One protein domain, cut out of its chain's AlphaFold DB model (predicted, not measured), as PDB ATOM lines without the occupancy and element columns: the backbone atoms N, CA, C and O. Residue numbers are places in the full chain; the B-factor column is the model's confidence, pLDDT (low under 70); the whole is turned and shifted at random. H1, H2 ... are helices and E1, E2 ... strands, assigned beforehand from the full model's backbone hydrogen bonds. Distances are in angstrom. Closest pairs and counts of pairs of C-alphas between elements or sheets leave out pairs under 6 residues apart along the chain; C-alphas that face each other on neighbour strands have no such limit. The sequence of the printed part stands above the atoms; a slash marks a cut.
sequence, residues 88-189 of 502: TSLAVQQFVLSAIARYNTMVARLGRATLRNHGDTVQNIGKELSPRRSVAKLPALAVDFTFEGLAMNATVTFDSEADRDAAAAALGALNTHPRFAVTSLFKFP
ATOM      1  N   THR A  88     195.162 173.868 158.603       59.69
ATOM      2  CA  THR A  88     193.883 173.442 159.183       59.69
ATOM      3  C   THR A  88     192.719 173.570 158.202       59.69
ATOM      4  O   THR A  88     191.988 172.608 158.007       59.69
ATOM      5  N   SER A  89     192.547 174.716 157.539       63.72
ATOM      6  CA  SER A  89     191.502 174.910 156.524       63.72
ATOM      7  C   SER A  89     191.653 173.944 155.348       63.72
ATOM      8  O   SER A  89     190.649 173.418 154.880       63.72
ATOM      9  N   LEU A  90     192.885 173.690 154.898       64.38
ATOM     10  CA  LEU A  90     193.176 172.738 153.826       64.38
ATOM     11  C   LEU A  90     192.807 171.309 154.245       64.38
ATOM     12  O   LEU A  90     192.044 170.647 153.547       64.38
ATOM     13  N   ALA A  91     193.303 170.854 155.399       69.44
ATOM     14  CA  ALA A  91     193.026 169.517 155.917       69.44
ATOM     15  C   ALA A  91     191.522 169.297 156.129       69.44
ATOM     16  O   ALA A  91     190.963 168.272 155.741       69.44
ATOM     17  N   VAL A  92     190.841 170.301 156.677       76.25
ATOM     18  CA  VAL A  92     189.399 170.264 156.901       76.25
ATOM     19  C   VAL A  92     188.626 170.219 155.587       76.25
ATOM     20  O   VAL A  92     187.737 169.386 155.451       76.25
ATOM     21  N   GLN A  93     188.951 171.059 154.603       76.44
ATOM     22  CA  GLN A  93     188.268 171.036 153.304       76.44
ATOM     23  C   GLN A  93     188.488 169.718 152.560       76.44
ATOM     24  O   GLN A  93     187.552 169.181 151.969       76.44
ATOM     25  N   GLN A  94     189.712 169.194 152.594       77.38
ATOM     26  CA  GLN A  94     190.092 168.022 151.817       77.38
ATOM     27  C   GLN A  94     189.614 166.704 152.436       77.38
ATOM     28  O   GLN A  94     189.262 165.795 151.684       77.38
ATOM     29  N   PHE A  95     189.595 166.583 153.767       83.62
ATOM     30  CA  PHE A  95     189.331 165.308 154.453       83.62
ATOM     31  C   PHE A  95     188.083 165.322 155.335       83.62
ATOM     32  O   PHE A  95     187.350 164.339 155.358       83.62
ATOM     33  N   VAL A  96     187.818 166.414 156.058       81.94
ATOM     34  CA  VAL A  96     186.683 166.465 156.995       81.94
ATOM     35  C   VAL A  96     185.392 166.799 156.250       81.94
ATOM     36  O   VAL A  96     184.445 166.023 156.267       81.94
ATOM     37  N   LEU A  97     185.353 167.922 155.532       77.62
ATOM     38  CA  LEU A  97     184.167 168.364 154.794       77.62
ATOM     39  C   LEU A  97     183.837 167.484 153.592       77.62
ATOM     40  O   LEU A  97     182.671 167.360 153.240       77.62
ATOM     41  N   SER A  98     184.834 166.859 152.969       80.94
ATOM     42  CA  SER A  98     184.599 165.918 151.869       80.94
ATOM     43  C   SER A  98     183.870 164.650 152.326       80.94
ATOM     44  O   SER A  98     183.162 164.037 151.531       80.94
ATOM     45  N   ALA A  99     184.009 164.277 153.601       82.38
ATOM     46  CA  ALA A  99     183.334 163.129 154.198       82.38
ATOM     47  C   ALA A  99     181.969 163.473 154.811       82.38
ATOM     48  O   ALA A  99     181.124 162.593 154.976       82.38
ATOM     49  N   ILE A 100     181.738 164.744 155.145       81.31
ATOM     50  CA  ILE A 100     180.502 165.209 155.774       81.31
ATOM     51  C   ILE A 100     179.562 165.774 154.708       81.31
ATOM     52  O   ILE A 100     179.792 166.845 154.155       81.31
ATOM     53  N   ALA A 101     178.444 165.091 154.464       72.25
ATOM     54  CA  ALA A 101     177.486 165.514 153.443       72.25
ATOM     55  C   ALA A 101     176.704 166.791 153.810       72.25
ATOM     56  O   ALA A 101     176.346 167.569 152.926       72.25
ATOM     57  N   ARG A 102     176.386 166.992 155.097       78.44
ATOM     58  CA  ARG A 102     175.562 168.108 155.594       78.44
ATOM     59  C   ARG A 102     176.047 168.564 156.962       78.44
ATOM     60  O   ARG A 102     176.284 167.729 157.828       78.44
ATOM     61  N   TYR A 103     176.175 169.873 157.152       82.25
ATOM     62  CA  TYR A 103     176.486 170.497 158.437       82.25
ATOM     63  C   TYR A 103     176.012 171.956 158.450       82.25
ATOM     64  O   TYR A 103     175.852 172.566 157.394       82.25
ATOM     65  N   ASN A 104     175.825 172.514 159.647       76.31
ATOM     66  CA  ASN A 104     175.366 173.894 159.839       76.31
ATOM     67  C   ASN A 104     176.541 174.858 159.962       76.31
ATOM     68  O   ASN A 104     176.705 175.791 159.183       76.31
ATOM     69  N   THR A 105     177.374 174.591 160.962       77.44
ATOM     70  CA  THR A 105     178.514 175.415 161.342       77.44
ATOM     71  C   THR A 105     179.652 174.492 161.716       77.44
ATOM     72  O   THR A 105     179.440 173.400 162.248       77.44
ATOM     73  N   MET A 106     180.871 174.931 161.433       78.38
ATOM     74  CA  MET A 106     182.073 174.233 161.837       78.38
ATOM     75  C   MET A 106     183.122 175.239 162.285       78.38
ATOM     76  O   MET A 106     183.352 176.249 161.622       78.38
ATOM     77  N   VAL A 107     183.791 174.919 163.384       75.50
ATOM     78  CA  VAL A 107     184.945 175.653 163.891       75.50
ATOM     79  C   VAL A 107     186.110 174.682 163.948       75.50
ATOM     80  O   VAL A 107     186.014 173.657 164.615       75.50
ATOM     81  N   ALA A 108     187.202 175.001 163.260       72.75
ATOM     82  CA  ALA A 108     188.410 174.183 163.256       72.75
ATOM     83  C   ALA A 108     189.621 174.983 163.728       72.75
ATOM     84  O   ALA A 108     189.733 176.180 163.448       72.75
ATOM     85  N   ARG A 109     190.516 174.325 164.464       65.94
ATOM     86  CA  ARG A 109     191.690 174.933 165.097       65.94
ATOM     87  C   ARG A 109     192.902 174.007 164.976       65.94
ATOM     88  O   ARG A 109     192.773 172.791 164.856       65.94
ATOM     89  N   LEU A 110     194.089 174.605 164.995       60.12
ATOM     90  CA  LEU A 110     195.346 173.877 165.159       60.12
ATOM     91  C   LEU A 110     195.495 173.456 166.633       60.12
ATOM     92  O   LEU A 110     195.058 174.188 167.521       60.12
ATOM     93  N   GLY A 111     196.126 172.311 166.883       57.03
ATOM     94  CA  GLY A 111     196.321 171.734 168.214       57.03
ATOM     95  C   GLY A 111     195.284 170.664 168.564       57.03
ATOM     96  O   GLY A 111     194.279 170.499 167.872       57.03
ATOM     97  N   ARG A 112     195.532 169.921 169.646       60.75
ATOM     98  CA  ARG A 112     194.555 168.976 170.212       60.75
ATOM     99  C   ARG A 112     193.547 169.743 171.062       60.75
ATOM    100  O   ARG A 112     193.936 170.679 171.758       60.75
ATOM    101  N   ALA A 113     192.281 169.351 171.029       61.47
ATOM    102  CA  ALA A 113     191.272 169.908 171.918       61.47
ATOM    103  C   ALA A 113     190.847 168.877 172.969       61.47
ATOM    104  O   ALA A 113     190.969 167.672 172.785       61.47
ATOM    105  N   THR A 114     190.372 169.361 174.116       66.69
ATOM    106  CA  THR A 114     189.680 168.507 175.088       66.69
ATOM    107  C   THR A 114     188.177 168.545 174.832       66.69
ATOM    108  O   THR A 114     187.662 169.475 174.198       66.69
ATOM    109  N   LEU A 115     187.436 167.592 175.402       68.81
ATOM    110  CA  LEU A 115     185.973 167.604 175.355       68.81
ATOM    111  C   LEU A 115     185.386 168.912 175.913       68.81
ATOM    112  O   LEU A 115     184.372 169.387 175.406       68.81
ATOM    113  N   ARG A 116     186.044 169.538 176.901       68.06
ATOM    114  CA  ARG A 116     185.655 170.856 177.425       68.06
ATOM    115  C   ARG A 116     185.813 171.945 176.367       68.06
ATOM    116  O   ARG A 116     184.862 172.679 176.136       68.06
ATOM    117  N   ASN A 117     186.955 172.015 175.676       68.88
ATOM    118  CA  ASN A 117     187.168 173.002 174.606       68.88
ATOM    119  C   ASN A 117     186.144 172.842 173.474       68.88
ATOM    120  O   ASN A 117     185.644 173.835 172.938       68.88
ATOM    121  N   HIS A 118     185.817 171.600 173.114       75.44
ATOM    122  CA  HIS A 118     184.751 171.310 172.164       75.44
ATOM    123  C   HIS A 118     183.379 171.711 172.715       75.44
ATOM    124  O   HIS A 118     182.622 172.364 172.006       75.44
ATOM    125  N   GLY A 119     183.092 171.431 173.987       75.69
ATOM    126  CA  GLY A 119     181.874 171.859 174.672       75.69
ATOM    127  C   GLY A 119     181.700 173.380 174.690       75.69
ATOM    128  O   GLY A 119     180.631 173.873 174.334       75.69
ATOM    129  N   ASP A 120     182.755 174.129 175.008       71.50
ATOM    130  CA  ASP A 120     182.777 175.596 174.959       71.50
ATOM    131  C   ASP A 120     182.560 176.100 173.525       71.50
ATOM    132  O   ASP A 120     181.825 177.058 173.287       71.50
ATOM    133  N   THR A 121     183.144 175.409 172.542       73.81
ATOM    134  CA  THR A 121     182.945 175.716 171.120       73.81
ATOM    135  C   THR A 121     181.493 175.477 170.698       73.81
ATOM    136  O   THR A 121     180.901 176.348 170.067       73.81
ATOM    137  N   VAL A 122     180.875 174.361 171.101       77.12
ATOM    138  CA  VAL A 122     179.446 174.087 170.866       77.12
ATOM    139  C   VAL A 122     178.572 175.138 171.560       77.12
ATOM    140  O   VAL A 122     177.597 175.599 170.969       77.12
ATOM    141  N   GLN A 123     178.932 175.581 172.770       73.69
ATOM    142  CA  GLN A 123     178.246 176.677 173.467       73.69
ATOM    143  C   GLN A 123     178.313 177.996 172.718       73.69
ATOM    144  O   GLN A 123     177.289 178.667 172.589       73.69
ATOM    145  N   ASN A 124     179.483 178.361 172.211       73.56
ATOM    146  CA  ASN A 124     179.650 179.601 171.468       73.56
ATOM    147  C   ASN A 124     178.890 179.552 170.135       73.56
ATOM    148  O   ASN A 124     178.098 180.453 169.868       73.56
ATOM    149  N   ILE A 125     178.999 178.447 169.386       70.44
ATOM    150  CA  ILE A 125     178.213 178.228 168.160       70.44
ATOM    151  C   ILE A 125     176.707 178.282 168.465       70.44
ATOM    152  O   ILE A 125     175.935 178.897 167.733       70.44
ATOM    153  N   GLY A 126     176.264 177.669 169.565       69.56
ATOM    154  CA  GLY A 126     174.856 177.667 169.957       69.56
ATOM    155  C   GLY A 126     174.315 179.058 170.288       69.56
ATOM    156  O   GLY A 126     173.205 179.389 169.868       69.56
ATOM    157  N   LYS A 127     175.106 179.890 170.979       68.62
ATOM    158  CA  LYS A 127     174.766 181.296 171.257       68.62
ATOM    159  C   LYS A 127     174.616 182.109 169.968       68.62
ATOM    160  O   LYS A 127     173.698 182.923 169.885       68.62
ATOM    161  N   GLU A 128     175.478 181.872 168.981       67.31
ATOM    162  CA  GLU A 128     175.440 182.543 167.674       67.31
ATOM    163  C   GLU A 128     174.243 182.098 166.822       67.31
ATOM    164  O   GLU A 128     173.550 182.934 166.243       67.31
ATOM    165  N   LEU A 129     173.961 180.792 166.772       65.44
ATOM    166  CA  LEU A 129     172.879 180.234 165.952       65.44
ATOM    167  C   LEU A 129     171.483 180.538 166.507       65.44
ATOM    168  O   LEU A 129     170.516 180.640 165.749       65.44
ATOM    169  N   SER A 130     171.326 180.631 167.828       59.03
ATOM    170  CA  SER A 130     170.051 180.992 168.455       59.03
ATOM    171  C   SER A 130     170.232 181.351 169.931       59.03
ATOM    172  O   SER A 130     170.371 180.444 170.752       59.03
ATOM    173  N   PRO A 131     170.029 182.621 170.332       56.47
ATOM    174  CA  PRO A 131     170.074 183.035 171.740       56.47
ATOM    175  C   PRO A 131     169.063 182.307 172.647       56.47
ATOM    176  O   PRO A 131     169.160 182.370 173.868       56.47
ATOM    177  N   ARG A 132     168.054 181.648 172.054       45.84
ATOM    178  CA  ARG A 132     166.956 180.956 172.748       45.84
ATOM    179  C   ARG A 132     167.053 179.427 172.735       45.84
ATOM    180  O   ARG A 132     166.256 178.785 173.417       45.84
ATOM    181  N   ARG A 133     167.966 178.814 171.968       52.31
ATOM    182  CA  ARG A 133     168.136 177.349 171.986       52.31
ATOM    183  C   ARG A 133     169.100 176.978 173.108       52.31
ATOM    184  O   ARG A 133     170.212 177.487 173.171       52.31
ATOM    185  N   SER A 134     168.674 176.071 173.988       51.00
ATOM    186  CA  SER A 134     169.586 175.474 174.965       51.00
ATOM    187  C   SER A 134     170.687 174.723 174.218       51.00
ATOM    188  O   SER A 134     170.398 173.795 173.459       51.00
ATOM    189  N   VAL A 135     171.938 175.132 174.438       53.03
ATOM    190  CA  VAL A 135     173.132 174.541 173.817       53.03
ATOM    191  C   VAL A 135     173.195 173.029 174.043       53.03
ATOM    192  O   VAL A 135     173.632 172.292 173.164       53.03
ATOM    193  N   ALA A 136     172.686 172.552 175.182       51.94
ATOM    194  CA  ALA A 136     172.700 171.144 175.578       51.94
ATOM    195  C   ALA A 136     171.920 170.201 174.634       51.94
ATOM    196  O   ALA A 136     171.861 169.002 174.887       51.94
ATOM    197  N   LYS A 137     171.296 170.724 173.569       64.06
ATOM    198  CA  LYS A 137     170.513 169.963 172.587       64.06
ATOM    199  C   LYS A 137     171.028 170.067 171.150       64.06
ATOM    200  O   LYS A 137     170.354 169.577 170.253       64.06
ATOM    201  N   LEU A 138     172.151 170.742 170.900       75.75
ATOM    202  CA  LEU A 138     172.700 170.840 169.546       75.75
ATOM    203  C   LEU A 138     173.407 169.529 169.176       75.75
ATOM    204  O   LEU A 138     174.379 169.178 169.850       75.75
ATOM    205  N   PRO A 139     172.970 168.825 168.113       85.62
ATOM    206  CA  PRO A 139     173.724 167.701 167.584       85.62
ATOM    207  C   PRO A 139     175.062 168.232 167.071       85.62
ATOM    208  O   PRO A 139     175.105 169.006 166.113       85.62
ATOM    209  N   ALA A 140     176.158 167.861 167.725       88.31
ATOM    210  CA  ALA A 140     177.493 168.257 167.291       88.31
ATOM    211  C   ALA A 140     178.463 167.080 167.333       88.31
ATOM    212  O   ALA A 140     178.268 166.120 168.074       88.31
ATOM    213  N   LEU A 141     179.501 167.156 166.516       89.88
ATOM    214  CA  LEU A 141     180.585 166.197 166.429       89.88
ATOM    215  C   LEU A 141     181.892 166.959 166.596       89.88
ATOM    216  O   LEU A 141     182.183 167.876 165.828       89.88
ATOM    217  N   ALA A 142     182.674 166.580 167.589       89.06
ATOM    218  CA  ALA A 142     184.067 166.961 167.678       89.06
ATOM    219  C   ALA A 142     184.938 165.900 167.015       89.06
ATOM    220  O   ALA A 142     184.688 164.703 167.144       89.06
ATOM    221  N   VAL A 143     185.956 166.361 166.309       88.81
ATOM    222  CA  VAL A 143     186.892 165.555 165.543       88.81
ATOM    223  C   VAL A 143     188.284 166.053 165.879       88.81
ATOM    224  O   VAL A 143     188.630 167.173 165.510       88.81
ATOM    225  N   ASP A 144     189.086 165.222 166.528       87.50
ATOM    226  CA  ASP A 144     190.529 165.421 166.574       87.50
ATOM    227  C   ASP A 144     191.166 164.590 165.467       87.50
ATOM    228  O   ASP A 144     190.825 163.422 165.251       87.50
ATOM    229  N   PHE A 145     192.105 165.192 164.754       86.19
ATOM    230  CA  PHE A 145     192.801 164.544 163.658       86.19
ATOM    231  C   PHE A 145     194.232 165.052 163.543       86.19
ATOM    232  O   PHE A 145     194.618 166.084 164.091       86.19
ATOM    233  N   THR A 146     195.043 164.309 162.806       82.81
ATOM    234  CA  THR A 146     196.392 164.724 162.430       82.81
ATOM    235  C   THR A 146     196.448 164.952 160.934       82.81
ATOM    236  O   THR A 146     195.864 164.185 160.173       82.81
ATOM    237  N   PHE A 147     197.149 166.001 160.508       79.25
ATOM    238  CA  PHE A 147     197.481 166.230 159.108       79.25
ATOM    239  C   PHE A 147     198.962 166.589 158.983       79.25
ATOM    240  O   PHE A 147     199.422 167.529 159.624       79.25
ATOM    241  N   GLU A 148     199.718 165.810 158.206       77.19
ATOM    242  CA  GLU A 148     201.183 165.940 158.079       77.19
ATOM    243  C   GLU A 148     201.925 165.921 159.426       77.19
ATOM    244  O   GLU A 148     202.911 166.625 159.626       77.19
ATOM    245  N   GLY A 149     201.424 165.132 160.381       65.00
ATOM    246  CA  GLY A 149     201.980 165.046 161.732       65.00
ATOM    247  C   GLY A 149     201.578 166.192 162.668       65.00
ATOM    248  O   GLY A 149     201.862 166.118 163.861       65.00
ATOM    249  N   LEU A 150     200.869 167.215 162.182       61.94
ATOM    250  CA  LEU A 150     200.327 168.286 163.014       61.94
ATOM    251  C   LEU A 150     198.963 167.885 163.576       61.94
ATOM    252  O   LEU A 150     198.077 167.477 162.825       61.94
ATOM    253  N   ALA A 151     198.779 168.037 164.887       67.19
ATOM    254  CA  ALA A 151     197.487 167.824 165.528       67.19
ATOM    255  C   ALA A 151     196.533 168.994 165.257       67.19
ATOM    256  O   ALA A 151     196.936 170.159 165.281       67.19
ATOM    257  N   MET A 152     195.269 168.677 165.005       75.00
ATOM    258  CA  MET A 152     194.203 169.618 164.686       75.00
ATOM    259  C   MET A 152     192.885 169.126 165.274       75.00
ATOM    260  O   MET A 152     192.708 167.933 165.511       75.00
ATOM    261  N   ASN A 153     191.947 170.051 165.455       77.94
ATOM    262  CA  ASN A 153     190.610 169.745 165.935       77.94
ATOM    263  C   ASN A 153     189.546 170.492 165.128       77.94
ATOM    264  O   ASN A 153     189.779 171.593 164.620       77.94
ATOM    265  N   ALA A 154     188.368 169.893 165.005       80.88
ATOM    266  CA  ALA A 154     187.192 170.494 164.401       80.88
ATOM    267  C   ALA A 154     185.942 170.158 165.214       80.88
ATOM    268  O   ALA A 154     185.714 169.010 165.575       80.88
ATOM    269  N   THR A 155     185.111 171.161 165.478       86.12
ATOM    270  CA  THR A 155     183.766 171.004 166.040       86.12
ATOM    271  C   THR A 155     182.762 171.326 164.951       86.12
ATOM    272  O   THR A 155     182.761 172.445 164.440       86.12
ATOM    273  N   VAL A 156     181.904 170.373 164.608       83.38
ATOM    274  CA  VAL A 156     180.882 170.489 163.564       83.38
ATOM    275  C   VAL A 156     179.504 170.357 164.203       83.38
ATOM    276  O   VAL A 156     179.274 169.425 164.964       83.38
ATOM    277  N   THR A 157     178.573 171.259 163.908       84.06
ATOM    278  CA  THR A 157     177.168 171.158 164.344       84.06
ATOM    279  C   THR A 157     176.266 170.763 163.186       84.06
ATOM    280  O   THR A 157     176.498 171.191 162.055       84.06
ATOM    281  N   PHE A 158     175.199 170.029 163.481       85.06
ATOM    282  CA  PHE A 158     174.278 169.456 162.506       85.06
ATOM    283  C   PHE A 158     172.836 169.856 162.811       85.06
ATOM    284  O   PHE A 158     172.496 170.202 163.945       85.06
ATOM    285  N   ASP A 159     171.977 169.764 161.797       81.00
ATOM    286  CA  ASP A 159     170.533 169.944 161.955       81.00
ATOM    287  C   ASP A 159     169.876 168.780 162.705       81.00
ATOM    288  O   ASP A 159     168.903 168.984 163.434       81.00
ATOM    289  N   SER A 160     170.409 167.563 162.546       85.25
ATOM    290  CA  SER A 160     169.858 166.344 163.133       85.25
ATOM    291  C   SER A 160     170.937 165.428 163.722       85.25
ATOM    292  O   SER A 160     172.101 165.457 163.317       85.25
ATOM    293  N   GLU A 161     170.545 164.578 164.676       86.62
ATOM    294  CA  GLU A 161     171.421 163.526 165.211       86.62
ATOM    295  C   GLU A 161     171.788 162.489 164.143       86.62
ATOM    296  O   GLU A 161     172.913 161.999 164.139       86.62
ATOM    297  N   ALA A 162     170.887 162.223 163.191       87.88
ATOM    298  CA  ALA A 162     171.140 161.306 162.082       87.88
ATOM    299  C   ALA A 162     172.275 161.806 161.174       87.88
ATOM    300  O   ALA A 162     173.154 161.025 160.811       87.88
ATOM    301  N   ASP A 163     172.306 163.106 160.857       86.25
ATOM    302  CA  ASP A 163     173.393 163.699 160.070       86.25
ATOM    303  C   ASP A 163     174.722 163.663 160.843       86.25
ATOM    304  O   ASP A 163     175.759 163.315 160.274       86.25
ATOM    305  N   ARG A 164     174.688 163.948 162.156       90.38
ATOM    306  CA  ARG A 164     175.858 163.815 163.044       90.38
ATOM    307  C   ARG A 164     176.390 162.382 163.046       90.38
ATOM    308  O   ARG A 164     177.597 162.173 162.969       90.38
ATOM    309  N   ASP A 165     175.508 161.397 163.166       89.44
ATOM    310  CA  ASP A 165     175.889 159.989 163.268       89.44
ATOM    311  C   ASP A 165     176.393 159.431 161.934       89.44
ATOM    312  O   ASP A 165     177.386 158.700 161.923       89.44
ATOM    313  N   ALA A 166     175.802 159.847 160.811       88.38
ATOM    314  CA  ALA A 166     176.316 159.547 159.477       88.38
ATOM    315  C   ALA A 166     177.707 160.163 159.254       88.38
ATOM    316  O   ALA A 166     178.610 159.485 158.763       88.38
ATOM    317  N   ALA A 167     177.910 161.416 159.672       89.19
ATOM    318  CA  ALA A 167     179.211 162.080 159.630       89.19
ATOM    319  C   ALA A 167     180.252 161.371 160.508       89.19
ATOM    320  O   ALA A 167     181.376 161.146 160.066       89.19
ATOM    321  N   ALA A 168     179.879 160.969 161.726       90.31
ATOM    322  CA  ALA A 168     180.758 160.224 162.622       90.31
ATOM    323  C   ALA A 168     181.181 158.877 162.017       90.31
ATOM    324  O   ALA A 168     182.355 158.522 162.084       90.31
ATOM    325  N   ALA A 169     180.251 158.152 161.386       89.00
ATOM    326  CA  ALA A 169     180.555 156.897 160.699       89.00
ATOM    327  C   ALA A 169     181.488 157.109 159.495       89.00
ATOM    328  O   ALA A 169     182.470 156.384 159.343       89.00
ATOM    329  N   ALA A 170     181.223 158.128 158.670       89.12
ATOM    330  CA  ALA A 170     182.045 158.451 157.505       89.12
ATOM    331  C   ALA A 170     183.472 158.857 157.902       89.12
ATOM    332  O   ALA A 170     184.438 158.340 157.344       89.12
ATOM    333  N   LEU A 171     183.614 159.730 158.902       88.50
ATOM    334  CA  LEU A 171     184.916 160.149 159.420       88.50
ATOM    335  C   LEU A 171     185.653 159.004 160.120       88.50
ATOM    336  O   LEU A 171     186.860 158.873 159.955       88.50
ATOM    337  N   GLY A 172     184.946 158.143 160.857       84.12
ATOM    338  CA  GLY A 172     185.543 156.972 161.507       84.12
ATOM    339  C   GLY A 172     186.127 155.959 160.515       84.12
ATOM    340  O   GLY A 172     187.077 155.252 160.846       84.12
ATOM    341  N   ALA A 173     185.608 155.920 159.284       84.06
ATOM    342  CA  ALA A 173     186.143 155.093 158.204       84.06
ATOM    343  C   ALA A 173     187.410 155.683 157.543       84.06
ATOM    344  O   ALA A 173     188.107 154.976 156.811       84.06
ATOM    345  N   LEU A 174     187.749 156.953 157.804       76.50
ATOM    346  CA  LEU A 174     188.935 157.623 157.258       76.50
ATOM    347  C   LEU A 174     190.180 157.328 158.101       76.50
ATOM    348  O   LEU A 174     190.677 158.197 158.811       76.50
ATOM    349  N   ASN A 175     190.715 156.111 158.010       64.56
ATOM    350  CA  ASN A 175     191.932 155.737 158.748       64.56
ATOM    351  C   ASN A 175     193.014 155.068 157.888       64.56
ATOM    352  O   ASN A 175     193.836 154.300 158.379       64.56
ATOM    353  N   THR A 176     193.052 155.379 156.591       62.31
ATOM    354  CA  THR A 176     193.996 154.772 155.634       62.31
ATOM    355  C   THR A 176     194.878 155.777 154.889       62.31
ATOM    356  O   THR A 176     195.674 155.373 154.042       62.31
ATOM    357  N   HIS A 177     194.786 157.081 155.183       74.50
ATOM    358  CA  HIS A 177     195.553 158.096 154.458       74.50
ATOM    359  C   HIS A 177     196.903 158.401 155.145       74.50
ATOM    360  O   HIS A 177     196.934 158.771 156.314       74.50
ATOM    361  N   PRO A 178     198.049 158.347 154.441       74.31
ATOM    362  CA  PRO A 178     199.374 158.476 155.064       74.31
ATOM    363  C   PRO A 178     199.657 159.863 155.661       74.31
ATOM    364  O   PRO A 178     200.518 160.009 156.522       74.31
ATOM    365  N   ARG A 179     198.950 160.896 155.190       75.94
ATOM    366  CA  ARG A 179     199.081 162.275 155.688       75.94
ATOM    367  C   ARG A 179     197.933 162.698 156.592       75.94
ATOM    368  O   ARG A 179     197.995 163.818 157.072       75.94
ATOM    369  N   PHE A 180     196.893 161.882 156.770       84.25
ATOM    370  CA  PHE A 180     195.708 162.255 157.541       84.25
ATOM    371  C   PHE A 180     195.181 161.068 158.340       84.25
ATOM    372  O   PHE A 180     194.885 160.027 157.761       84.25
ATOM    373  N   ALA A 181     195.003 161.247 159.643       87.75
ATOM    374  CA  ALA A 181     194.381 160.235 160.487       87.75
ATOM    375  C   ALA A 181     193.432 160.890 161.482       87.75
ATOM    376  O   ALA A 181     193.808 161.862 162.147       87.75
ATOM    377  N   VAL A 182     192.224 160.341 161.603       87.81
ATOM    378  CA  VAL A 182     191.293 160.733 162.660       87.81
ATOM    379  C   VAL A 182     191.775 160.094 163.954       87.81
ATOM    380  O   VAL A 182     191.813 158.873 164.081       87.81
ATOM    381  N   THR A 183     192.171 160.921 164.916       82.38
ATOM    382  CA  THR A 183     192.671 160.437 166.205       82.38
ATOM    383  C   THR A 183     191.541 160.228 167.195       82.38
ATOM    384  O   THR A 183     191.633 159.347 168.047       82.38
ATOM    385  N   SER A 184     190.486 161.045 167.136       82.62
ATOM    386  CA  SER A 184     189.371 160.966 168.084       82.62
ATOM    387  C   SER A 184     188.092 161.567 167.507       82.62
ATOM    388  O   SER A 184     188.136 162.523 166.735       82.62
ATOM    389  N   LEU A 185     186.948 161.012 167.901       87.69
ATOM    390  CA  LEU A 185     185.617 161.507 167.556       87.69
ATOM    391  C   LEU A 185     184.775 161.566 168.828       87.69
ATOM    392  O   LEU A 185     184.745 160.585 169.569       87.69
ATOM    393  N   PHE A 186     184.082 162.682 169.056       86.06
ATOM    394  CA  PHE A 186     183.214 162.860 170.223       86.06
ATOM    395  C   PHE A 186     181.850 163.403 169.818       86.06
ATOM    396  O   PHE A 186     181.759 164.407 169.106       86.06
ATOM    397  N   LYS A 187     180.775 162.775 170.292       86.94
ATOM    398  CA  LYS A 187     179.402 163.196 169.987       86.94
ATOM    399  C   LYS A 187     178.853 164.109 171.081       86.94
ATOM    400  O   LYS A 187     179.029 163.858 172.267       86.94
ATOM    401  N   PHE A 188     178.133 165.151 170.674       82.31
ATOM    402  CA  PHE A 188     177.421 166.065 171.564       82.31
ATOM    403  C   PHE A 188     175.895 165.970 171.364       82.31
ATOM    404  O   PHE A 188     175.451 165.807 170.215       82.31
ATOM    405  N   PRO A 189     175.097 166.098 172.448       73.69
ATOM    406  CA  PRO A 189     175.551 166.181 173.845       73.69
ATOM    407  C   PRO A 189     176.267 164.888 174.285       73.69
ATOM    408  O   PRO A 189     175.919 163.815 173.788       73.69
TER     409      PRO A 189
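Overview. This is residues 88 to 189 of the 502 residues of an uncharacterized protein of Curtobacterium sp. MCLR17_032 (UniProt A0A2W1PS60). What is the main picture? A twisted antiparallel sheet, in the order E1 E3 E2 E4, is the middle of three layers, with H1 and H3 over one face and H2 over the other. What makes it up? 102 residues are printed, with named elements H1 E1 H2 E2 E3 H3 E4 along the chain, three helices and four strands, a mixed class. How large is it? It is compact, with a radius of gyration of the C-alphas of 12.8 A, and spans 43 by 25 by 19 A.

Along the chain. Where are the strands? E1 is residues 105 to 110, E3 150 to 157, E2 140 to 147 and E4 180 to 188, which is 23.4 A long and ends at C-alpha 188, (177.421, 166.065, 171.564). Where are the helices? H1 is residues 88 to 96, from C-alpha 88 at (193.883, 173.442, 159.183); H2 is 115 to 129, 20.5 A long; H3 is 161 to 172, 16.0 A.

Arrangement. What pairs the strands? Within hydrogen-bond range are N 107 and O 155 of E1 and E3, 2.9 A, N 143 and O 154 of the hairpin E2 and E3, 2.8 A, and N 142 and O 186 of E2 and E4, 2.8 A. How do the helices stand? H1 runs across the strands, H2 slantwise to them on the opposite face, and H3 along them on the same face as H1. The closest C-alphas are Thr 88 and Leu 110 for H1 and E1, 6.2 A, His 118 and Thr 155 for H2 and E3, 6.2 A, and Leu 141 and Arg 164 for E2 and H3, 6.3 A. Every O i to N i+4 pair is within hydrogen-bond range in H1, H2 and H3. Which units recur? E1, H2, E2 and E3, H3, E4 are split strand-helix-strand units, same-way strands with another between them, both crossovers right-handed.

Size, cuts and confidence. Is it unbroken? The printed part has no cut, and no link is long. Where is confidence low? Thirty residues are under 70, among them 109 to 117 and 126 to 137.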